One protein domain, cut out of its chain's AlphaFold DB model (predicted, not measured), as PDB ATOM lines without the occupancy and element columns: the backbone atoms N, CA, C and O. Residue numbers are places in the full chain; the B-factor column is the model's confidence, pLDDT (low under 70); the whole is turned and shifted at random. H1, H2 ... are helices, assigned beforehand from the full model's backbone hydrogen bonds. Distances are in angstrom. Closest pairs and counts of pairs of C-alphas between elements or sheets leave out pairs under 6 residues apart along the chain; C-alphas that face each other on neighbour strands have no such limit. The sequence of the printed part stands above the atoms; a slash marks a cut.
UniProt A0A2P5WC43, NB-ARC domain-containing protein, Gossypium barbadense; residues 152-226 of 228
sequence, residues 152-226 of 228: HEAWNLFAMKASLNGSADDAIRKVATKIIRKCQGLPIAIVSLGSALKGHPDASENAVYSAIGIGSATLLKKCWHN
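AT A GLANCE: This is residues 152 to 226 of the 228 residues of the protein "NB-ARC domain-containing protein" of Gossypium barbadense (UniProt A0A2P5WC43). H2 and H3 form a helical hairpin, with H1 across one side and H4 across the other. H5 packs on H2 near the hairpin's turn. Expect 75 printed residues with helices H1 to H5 in order, all helix, compact: radius of gyration of the C-alphas 11.4 A, spans 38 by 24 by 16 A.

HOW THE PARTS SIT: In H2, residues 170 to 183, residues 179 to 183 alone touch H3, residues 187 to 197, at a shallow tilt of 32 degrees; C-alphas 183 and 189 are closest, 5.6 A. H3 touches H1, residues 152 to 162, with C-alphas 194 and 162 closest, 4.3 A, and H4, residues 205 to 211, with C-alphas 196 and 208 closest, 5.8 A. Every helix O i to N i+4 pair is within hydrogen-bond range.

IN THESE COORDINATES: Find H2 starting at (29.462, 7.305, -54.633) and running 20.0 A; H5, residues 218 to 224, ends at (18.081, 12.355, -27.140).

THE WHOLE: There is no cut and no long link. pLDDT is under 70 at residues 165 to 168 and 213 to 226.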
ATOM      1  N   HIS A 152      26.204  -0.766 -39.255       87.31
ATOM      2  CA  HIS A 152      25.838  -1.657 -40.351       87.31
ATOM      3  C   HIS A 152      24.316  -1.838 -40.424       87.31
ATOM      4  O   HIS A 152      23.723  -1.713 -41.497       87.31
ATOM      5  N   GLU A 153      23.662  -2.055 -39.287       88.06
ATOM      6  CA  GLU A 153      22.204  -2.127 -39.169       88.06
ATOM      7  C   GLU A 153      21.535  -0.816 -39.583       88.06
ATOM      8  O   GLU A 153      20.569  -0.817 -40.348       88.06
ATOM      9  N   ALA A 154      22.091   0.309 -39.132       89.12
ATOM     10  CA  ALA A 154      21.614   1.635 -39.483       89.12
ATOM     11  C   ALA A 154      21.729   1.899 -40.989       89.12
ATOM     12  O   ALA A 154      20.793   2.432 -41.587       89.12
ATOM     13  N   TRP A 155      22.838   1.493 -41.616       90.81
ATOM     14  CA  TRP A 155      23.003   1.577 -43.067       90.81
ATOM     15  C   TRP A 155      21.975   0.731 -43.812       90.81
ATOM     16  O   TRP A 155      21.335   1.226 -44.738       90.81
ATOM     17  N   ASN A 156      21.778  -0.519 -43.396       89.19
ATOM     18  CA  ASN A 156      20.836  -1.420 -44.054       89.19
ATOM     19  C   ASN A 156      19.396  -0.904 -43.960       89.19
ATOM     20  O   ASN A 156      18.692  -0.869 -44.971       89.19
ATOM     21  N   LEU A 157      18.978  -0.434 -42.779       87.25
ATOM     22  CA  LEU A 157      17.665   0.185 -42.591       87.25
ATOM     23  C   LEU A 157      17.515   1.455 -43.440       87.25
ATOM     24  O   LEU A 157      16.489   1.641 -44.096       87.25
ATOM     25  N   PHE A 158      18.537   2.316 -43.464       89.38
ATOM     26  CA  PHE A 158      18.520   3.533 -44.270       89.38
ATOM     27  C   PHE A 158      18.399   3.221 -45.762       89.38
ATOM     28  O   PHE A 158      17.527   3.767 -46.430       89.38
ATOM     29  N   ALA A 159      19.246   2.330 -46.282       88.62
ATOM     30  CA  ALA A 159      19.269   1.954 -47.691       88.62
ATOM     31  C   ALA A 159      17.933   1.342 -48.128       88.62
ATOM     32  O   ALA A 159      17.391   1.730 -49.162       88.62
ATOM     33  N   MET A 160      17.352   0.472 -47.295       88.50
ATOM     34  CA  MET A 160      16.012  -0.072 -47.509       88.50
ATOM     35  C   MET A 160      14.970   1.049 -47.632       88.50
ATOM     36  O   MET A 160      14.179   1.067 -48.577       88.50
ATOM     37  N   LYS A 161      14.976   2.015 -46.707       88.88
ATOM     38  CA  LYS A 161      13.986   3.103 -46.674       88.88
ATOM     39  C   LYS A 161      14.168   4.132 -47.785       88.88
ATOM     40  O   LYS A 161      13.174   4.566 -48.366       88.88
ATOM     41  N   ALA A 162      15.410   4.443 -48.134       88.19
ATOM     42  CA  ALA A 162      15.766   5.307 -49.255       88.19
ATOM     43  C   ALA A 162      15.647   4.609 -50.621       88.19
ATOM     44  O   ALA A 162      15.788   5.261 -51.651       88.19
ATOM     45  N   SER A 163      15.345   3.301 -50.647       86.88
ATOM     46  CA  SER A 163      15.317   2.482 -51.870       86.88
ATOM     47  C   SER A 163      16.647   2.523 -52.636       86.88
ATOM     48  O   SER A 163      16.674   2.486 -53.864       86.88
ATOM     49  N   LEU A 164      17.756   2.596 -51.894       82.81
ATOM     50  CA  LEU A 164      19.104   2.527 -52.442       82.81
ATOM     51  C   LEU A 164      19.437   1.063 -52.727       82.81
ATOM     52  O   LEU A 164      19.426   0.220 -51.830       82.81
ATOM     53  N   ASN A 165      19.743   0.759 -53.983       69.50
ATOM     54  CA  ASN A 165      20.273  -0.538 -54.379       69.50
ATOM     55  C   ASN A 165      21.809  -0.562 -54.239       69.50
ATOM     56  O   ASN A 165      22.459   0.457 -53.991       69.50
ATOM     57  N   GLY A 166      22.414  -1.744 -54.393       60.66
ATOM     58  CA  GLY A 166      23.868  -1.921 -54.275       60.66
ATOM     59  C   GLY A 166      24.700  -1.056 -55.237       60.66
ATOM     60  O   GLY A 166      25.863  -0.793 -54.941       60.66
ATOM     61  N   SER A 167      24.098  -0.564 -56.326       61.25
ATOM     62  CA  SER A 167      24.713   0.285 -57.355       61.25
ATOM     63  C   SER A 167      24.520   1.792 -57.131       61.25
ATOM     64  O   SER A 167      24.666   2.557 -58.079       61.25
ATOM     65  N   ALA A 168      24.142   2.233 -55.925       65.25
ATOM     66  CA  ALA A 168      24.033   3.660 -55.626       65.25
ATOM     67  C   ALA A 168      25.376   4.379 -55.852       65.25
ATOM     68  O   ALA A 168      26.408   3.904 -55.367       65.25
ATOM     69  N   ASP A 169      25.321   5.517 -56.553       77.06
ATOM     70  CA  ASP A 169      26.467   6.376 -56.860       77.06
ATOM     71  C   ASP A 169      27.229   6.784 -55.583       77.06
ATOM     72  O   ASP A 169      26.650   6.985 -54.507       77.06
ATOM     73  N   ASP A 170      28.547   6.924 -55.706       82.06
ATOM     74  CA  ASP A 170      29.462   7.305 -54.633       82.06
ATOM     75  C   ASP A 170      29.077   8.648 -54.000       82.06
ATOM     76  O   ASP A 170      29.265   8.851 -52.794       82.06
ATOM     77  N   ALA A 171      28.497   9.565 -54.782       81.69
ATOM     78  CA  ALA A 171      27.972  10.831 -54.279       81.69
ATOM     79  C   ALA A 171      26.806  10.623 -53.294       81.69
ATOM     80  O   ALA A 171      26.826  11.161 -52.180       81.69
ATOM     81  N   ILE A 172      25.840   9.772 -53.654       82.50
ATOM     82  CA  ILE A 172      24.667   9.444 -52.829       82.50
ATOM     83  C   ILE A 172      25.108   8.726 -51.556       82.50
ATOM     84  O   ILE A 172      24.660   9.059 -50.457       82.50
ATOM     85  N   ARG A 173      26.045   7.777 -51.681       85.38
ATOM     86  CA  ARG A 173      26.602   7.054 -50.531       85.38
ATOM     87  C   ARG A 173      27.252   8.007 -49.531       85.38
ATOM     88  O   ARG A 173      26.990   7.889 -48.336       85.38
ATOM     89  N   LYS A 174      28.029   8.992 -49.997       88.25
ATOM     90  CA  LYS A 174      28.647  10.010 -49.126       88.25
ATOM     91  C   LYS A 174      27.610  10.829 -48.356       88.25
ATOM     92  O   LYS A 174      27.811  11.086 -47.168       88.25
ATOM     93  N   VAL A 175      26.515  11.236 -49.003       88.19
ATOM     94  CA  VAL A 175      25.415  11.961 -48.341       88.19
ATOM     95  C   VAL A 175      24.708  11.058 -47.325       88.19
ATOM     96  O   VAL A 175      24.586  11.433 -46.159       88.19
ATOM     97  N   ALA A 176      24.338   9.838 -47.722       88.00
ATOM     98  CA  ALA A 176      23.691   8.851 -46.860       88.00
ATOM     99  C   ALA A 176      24.514   8.552 -45.595       88.00
ATOM    100  O   ALA A 176      23.982   8.585 -44.486       88.00
ATOM    101  N   THR A 177      25.830   8.343 -45.723       89.94
ATOM    102  CA  THR A 177      26.711   8.090 -44.573       89.94
ATOM    103  C   THR A 177      26.729   9.263 -43.591       89.94
ATOM    104  O   THR A 177      26.715   9.041 -42.379       89.94
ATOM    105  N   LYS A 178      26.742  10.517 -44.070       88.69
ATOM    106  CA  LYS A 178      26.688  11.698 -43.186       88.69
ATOM    107  C   LYS A 178      25.378  11.754 -42.405       88.69
ATOM    108  O   LYS A 178      25.406  11.967 -41.194       88.69
ATOM    109  N   ILE A 179      24.262  11.505 -43.087       87.81
ATOM    110  CA  ILE A 179      22.925  11.479 -42.490       87.81
ATOM    111  C   ILE A 179      22.839  10.386 -41.417       87.81
ATOM    112  O   ILE A 179      22.517  10.684 -40.269       87.81
ATOM    113  N   ILE A 180      23.220   9.147 -41.744       89.00
ATOM    114  CA  ILE A 180      23.195   8.009 -40.806       89.00
ATOM    115  C   ILE A 180      24.041   8.288 -39.560       89.00
ATOM    116  O   ILE A 180      23.607   8.000 -38.443       89.00
ATOM    117  N   ARG A 181      25.225   8.900 -39.718       87.94
ATOM    118  CA  ARG A 181      26.069   9.291 -38.577       87.94
ATOM    119  C   ARG A 181      25.365  10.284 -37.654       87.94
ATOM    120  O   ARG A 181      25.519  10.179 -36.440       87.94
ATOM    121  N   LYS A 182      24.573  11.214 -38.200       85.94
ATOM    122  CA  LYS A 182      23.760  12.134 -37.390       85.94
ATOM    123  C   LYS A 182      22.553  11.458 -36.740       85.94
ATOM    124  O   LYS A 182      22.095  11.951 -35.717       85.94
ATOM    125  N   CYS A 183      22.069  10.334 -37.266       83.50
ATOM    126  CA  CYS A 183      20.986   9.575 -36.639       83.50
ATOM    127  C   CYS A 183      21.406   8.826 -35.369       83.50
ATOM    128  O   CYS A 183      20.526   8.378 -34.646       83.50
ATOM    129  N   GLN A 184      22.709   8.635 -35.122       84.06
ATOM    130  CA  GLN A 184      23.239   7.929 -33.940       84.06
ATOM    131  C   GLN A 184      22.585   6.556 -33.676       84.06
ATOM    132  O   GLN A 184      22.379   6.161 -32.533       84.06
ATOM    133  N   GLY A 185      22.228   5.829 -34.737       82.19
ATOM    134  CA  GLY A 185      21.611   4.505 -34.612       82.19
ATOM    135  C   GLY A 185      20.134   4.513 -34.203       82.19
ATOM    136  O   GLY A 185      19.578   3.445 -33.965       82.19
ATOM    137  N   LEU A 186      19.471   5.674 -34.137       81.12
ATOM    138  CA  LEU A 186      18.054   5.771 -33.779       81.12
ATOM    139  C   LEU A 186      17.160   5.318 -34.959       81.12
ATOM    140  O   LEU A 186      17.113   6.032 -35.968       81.12
ATOM    141  N   PRO A 187      16.397   4.204 -34.866       80.44
ATOM    142  CA  PRO A 187      15.595   3.694 -35.980       80.44
ATOM    143  C   PRO A 187      14.603   4.721 -36.522       80.44
ATOM    144  O   PRO A 187      14.492   4.878 -37.732       80.44
ATOM    145  N   ILE A 188      13.927   5.467 -35.638       77.94
ATOM    146  CA  ILE A 188      12.942   6.478 -36.041       77.94
ATOM    147  C   ILE A 188      13.574   7.577 -36.904       77.94
ATOM    148  O   ILE A 188      13.041   7.909 -37.958       77.94
ATOM    149  N   ALA A 189      14.756   8.076 -36.523       81.12
ATOM    150  CA  ALA A 189      15.470   9.089 -37.296       81.12
ATOM    151  C   ALA A 189      15.941   8.527 -38.644       81.12
ATOM    152  O   ALA A 189      15.790   9.177 -39.677       81.12
ATOM    153  N   ILE A 190      16.471   7.299 -38.641       84.81
ATOM    154  CA  ILE A 190      16.955   6.616 -39.844       84.81
ATOM    155  C   ILE A 190      15.818   6.396 -40.843       84.81
ATOM    156  O   ILE A 190      15.994   6.681 -42.026       84.81
ATOM    157  N   VAL A 191      14.653   5.931 -40.380       84.81
ATOM    158  CA  VAL A 191      13.475   5.724 -41.230       84.81
ATOM    159  C   VAL A 191      13.007   7.044 -41.824       84.81
ATOM    160  O   VAL A 191      12.863   7.126 -43.040       84.81
ATOM    161  N   SER A 192      12.820   8.080 -41.001       84.62
ATOM    162  CA  SER A 192      12.355   9.386 -41.478       84.62
ATOM    163  C   SER A 192      13.285   9.977 -42.538       84.62
ATOM    164  O   SER A 192      12.827  10.419 -43.588       84.62
ATOM    165  N   LEU A 193      14.596   9.950 -42.289       87.81
ATOM    166  CA  LEU A 193      15.589  10.527 -43.195       87.81
ATOM    167  C   LEU A 193      15.808   9.682 -44.451       87.81
ATOM    168  O   LEU A 193      15.950  10.234 -45.540       87.81
ATOM    169  N   GLY A 194      15.793   8.353 -44.324       89.25
ATOM    170  CA  GLY A 194      15.851   7.452 -45.473       89.25
ATOM    171  C   GLY A 194      14.637   7.636 -46.379       89.25
ATOM    172  O   GLY A 194      14.783   7.796 -47.586       89.25
ATOM    173  N   SER A 195      13.435   7.706 -45.804       88.56
ATOM    174  CA  SER A 195      12.208   7.966 -46.560       88.56
ATOM    175  C   SER A 195      12.204   9.335 -47.240       88.56
ATOM    176  O   SER A 195      11.705   9.435 -48.355       88.56
ATOM    177  N   ALA A 196      12.792  10.364 -46.626       88.62
ATOM    178  CA  ALA A 196      12.925  11.682 -47.246       88.62
ATOM    179  C   ALA A 196      13.906  11.703 -48.431       88.62
ATOM    180  O   ALA A 196      13.700  12.452 -49.381       88.62
ATOM    181  N   LEU A 197      14.947  10.864 -48.408       87.25
ATOM    182  CA  LEU A 197      15.877  10.720 -49.532       87.25
ATOM    183  C   LEU A 197      15.275   9.910 -50.698       87.25
ATOM    184  O   LEU A 197      15.734  10.009 -51.838       87.25
ATOM    185  N   LYS A 198      14.235   9.107 -50.444       87.56
ATOM    186  CA  LYS A 198      13.604   8.262 -51.463       87.56
ATOM    187  C   LYS A 198      13.089   9.109 -52.633       87.56
ATOM    188  O   LYS A 198      12.348  10.069 -52.441       87.56
ATOM    189  N   GLY A 199      13.474   8.730 -53.854       80.94
ATOM    190  CA  GLY A 199      13.091   9.438 -55.084       80.94
ATOM    191  C   GLY A 199      13.860  10.738 -55.351       80.94
ATOM    192  O   GLY A 199      13.625  11.360 -56.380       80.94
ATOM    193  N   HIS A 200      14.793  11.119 -54.473       81.81
ATOM    194  CA  HIS A 200      15.595  12.339 -54.590       81.81
ATOM    195  C   HIS A 200      17.097  12.015 -54.464       81.81
ATOM    196  O   HIS A 200      17.740  12.441 -53.503       81.81
ATOM    197  N   PRO A 201      17.675  11.235 -55.399       72.31
ATOM    198  CA  PRO A 201      19.058  10.760 -55.304       72.31
ATOM    199  C   PRO A 201      20.083  11.903 -55.246       72.31
ATOM    200  O   PRO A 201      21.066  11.800 -54.519       72.31
ATOM    201  N   ASP A 202      19.808  13.020 -55.919       78.25
ATOM    202  CA  ASP A 202      20.698  14.187 -55.973       78.25
ATOM    203  C   ASP A 202      20.485  15.172 -54.808       78.25
ATOM    204  O   ASP A 202      21.064  16.263 -54.780       78.25
ATOM    205  N   ALA A 203      19.630  14.830 -53.836       79.94
ATOM    206  CA  ALA A 203      19.343  15.712 -52.718       79.94
ATOM    207  C   ALA A 203      20.589  15.933 -51.855       79.94
ATOM    208  O   ALA A 203      21.205  15.004 -51.328       79.94
ATOM    209  N   SER A 204      20.920  17.206 -51.640       84.44
ATOM    210  CA  SER A 204      21.905  17.573 -50.629       84.44
ATOM    211  C   SER A 204      21.417  17.186 -49.230       84.44
ATOM    212  O   SER A 204      20.219  17.158 -48.952       84.44
ATOM    213  N   GLU A 205      22.357  16.982 -48.308       82.19
ATOM    214  CA  GLU A 205      22.061  16.722 -46.896       82.19
ATOM    215  C   GLU A 205      21.057  17.741 -46.303       82.19
ATOM    216  O   GLU A 205      20.119  17.364 -45.603       82.19
ATOM    217  N   ASN A 206      21.201  19.028 -46.640       81.44
ATOM    218  CA  ASN A 206      20.307  20.086 -46.161       81.44
ATOM    219  C   ASN A 206      18.884  19.964 -46.718       81.44
ATOM    220  O   ASN A 206      17.925  20.243 -45.999       81.44
ATOM    221  N   ALA A 207      18.742  19.534 -47.974       81.50
ATOM    222  CA  ALA A 207      17.435  19.325 -48.587       81.50
ATOM    223  C   ALA A 207      16.675  18.187 -47.889       81.50
ATOM    224  O   ALA A 207      15.494  18.343 -47.586       81.50
ATOM    225  N   VAL A 208      17.365  17.093 -47.536       82.44
ATOM    226  CA  VAL A 208      16.761  15.960 -46.811       82.44
ATOM    227  C   VAL A 208      16.276  16.381 -45.420       82.44
ATOM    228  O   VAL A 208      15.163  16.041 -45.024       82.44
ATOM    229  N   TYR A 209      17.065  17.173 -44.687       81.12
ATOM    230  CA  TYR A 209      16.644  17.706 -43.385       81.12
ATOM    231  C   TYR A 209      15.455  18.665 -43.494       81.12
ATOM    232  O   TYR A 209      14.507  18.575 -42.711       81.12
ATOM    233  N   SER A 210      15.474  19.550 -44.492       78.88
ATOM    234  CA  SER A 210      14.368  20.472 -44.743       78.88
ATOM    235  C   SER A 210      13.072  19.734 -45.082       78.88
ATOM    236  O   SER A 210      12.009  20.142 -44.620       78.88
ATOM    237  N   ALA A 211      13.150  18.635 -45.841       76.81
ATOM    238  CA  ALA A 211      11.987  17.855 -46.266       76.81
ATOM    239  C   ALA A 211      11.214  17.223 -45.096       76.81
ATOM    240  O   ALA A 211      10.001  17.053 -45.182       76.81
ATOM    241  N   ILE A 212      11.888  16.923 -43.982       72.19
ATOM    242  CA  ILE A 212      11.241  16.399 -42.769       72.19
ATOM    243  C   ILE A 212      10.860  17.496 -41.762       72.19
ATOM    244  O   ILE A 212      10.424  17.190 -40.654       72.19
ATOM    245  N   GLY A 213      11.035  18.774 -42.120       64.38
ATOM    246  CA  GLY A 213      10.720  19.906 -41.247       64.38
ATOM    247  C   GLY A 213      11.638  20.017 -40.024       64.38
ATOM    248  O   GLY A 213      11.243  20.584 -39.005       64.38
ATOM    249  N   ILE A 214      12.857  19.463 -40.090       59.25
ATOM    250  CA  ILE A 214      13.815  19.483 -38.980       59.25
ATOM    251  C   ILE A 214      15.094  20.205 -39.413       59.25
ATOM    252  O   ILE A 214      15.785  19.764 -40.321       59.25
ATOM    253  N   GLY A 215      15.479  21.295 -38.740       56.50
ATOM    254  CA  GLY A 215      16.804  21.896 -38.952       56.50
ATOM    255  C   GLY A 215      17.920  20.943 -38.495       56.50
ATOM    256  O   GLY A 215      17.749  20.266 -37.480       56.50
ATOM    257  N   SER A 216      19.076  20.911 -39.179       54.75
ATOM    258  CA  SER A 216      20.167  19.938 -38.925       54.75
ATOM    259  C   SER A 216      20.625  19.833 -37.456       54.75
ATOM    260  O   SER A 216      21.181  18.803 -37.081       54.75
ATOM    261  N   ALA A 217      20.424  20.865 -36.631       49.06
ATOM    262  CA  ALA A 217      20.780  20.881 -35.208       49.06
ATOM    263  C   ALA A 217      19.710  20.266 -34.271       49.06
ATOM    264  O   ALA A 217      19.964  20.067 -33.084       49.06
ATOM    265  N   THR A 218      18.508  19.969 -34.778       51.62
ATOM    266  CA  THR A 218      17.319  19.647 -33.963       51.62
ATOM    267  C   THR A 218      17.044  18.141 -33.860       51.62
ATOM    268  O   THR A 218      16.473  17.701 -32.862       51.62
ATOM    269  N   LEU A 219      17.497  17.341 -34.836       50.03
ATOM    270  CA  LEU A 219      17.349  15.872 -34.856       50.03
ATOM    271  C   LEU A 219      17.915  15.209 -33.592       50.03
ATOM    272  O   LEU A 219      17.252  14.383 -32.974       50.03
ATOM    273  N   LEU A 220      19.106  15.633 -33.163       44.88
ATOM    274  CA  LEU A 220      19.769  15.081 -31.981       44.88
ATOM    275  C   LEU A 220      19.121  15.550 -30.673       44.88
ATOM    276  O   LEU A 220      18.966  14.761 -29.747       44.88
ATOM    277  N   LYS A 221      18.670  16.809 -30.598       45.38
ATOM    278  CA  LYS A 221      18.041  17.336 -29.378       45.38
ATOM    279  C   LYS A 221      16.665  16.720 -29.118       45.38
ATOM    280  O   LYS A 221      16.391  16.355 -27.982       45.38
ATOM    281  N   LYS A 222      15.811  16.548 -30.134       43.56
ATOM    282  CA  LYS A 222      14.458  15.987 -29.933       43.56
ATOM    283  C   LYS A 222      14.456  14.490 -29.618       43.56
ATOM    284  O   LYS A 222      13.605  14.046 -28.855       43.56
ATOM    285  N   CYS A 223      15.386  13.721 -30.185       42.81
ATOM    286  CA  CYS A 223      15.424  12.277 -29.965       42.81
ATOM    287  C   CYS A 223      16.250  11.857 -28.735       42.81
ATOM    288  O   CYS A 223      16.006  10.773 -28.215       42.81
ATOM    289  N   TRP A 224      17.183  12.695 -28.256       39.47
ATOM    290  CA  TRP A 224      18.081  12.355 -27.140       39.47
ATOM    291  C   TRP A 224      17.811  13.122 -25.832       39.47
ATOM    292  O   TRP A 224      17.974  12.550 -24.759       39.47
ATOM    293  N   HIS A 225      17.374  14.393 -25.850       39.84
ATOM    294  CA  HIS A 225      17.220  15.176 -24.602       39.84
ATOM    295  C   HIS A 225      16.003  14.815 -23.735       39.84
ATOM    296  O   HIS A 225      15.873  15.357 -22.646       39.84
ATOM    297  N   ASN A 226      15.163  13.865 -24.152       37.12
ATOM    298  CA  ASN A 226      14.121  13.296 -23.284       37.12
ATOM    299  C   ASN A 226      14.567  11.991 -22.587       37.12
ATOM    300  O   ASN A 226      13.730  11.294 -22.015       37.12
TER     301      ASN A 226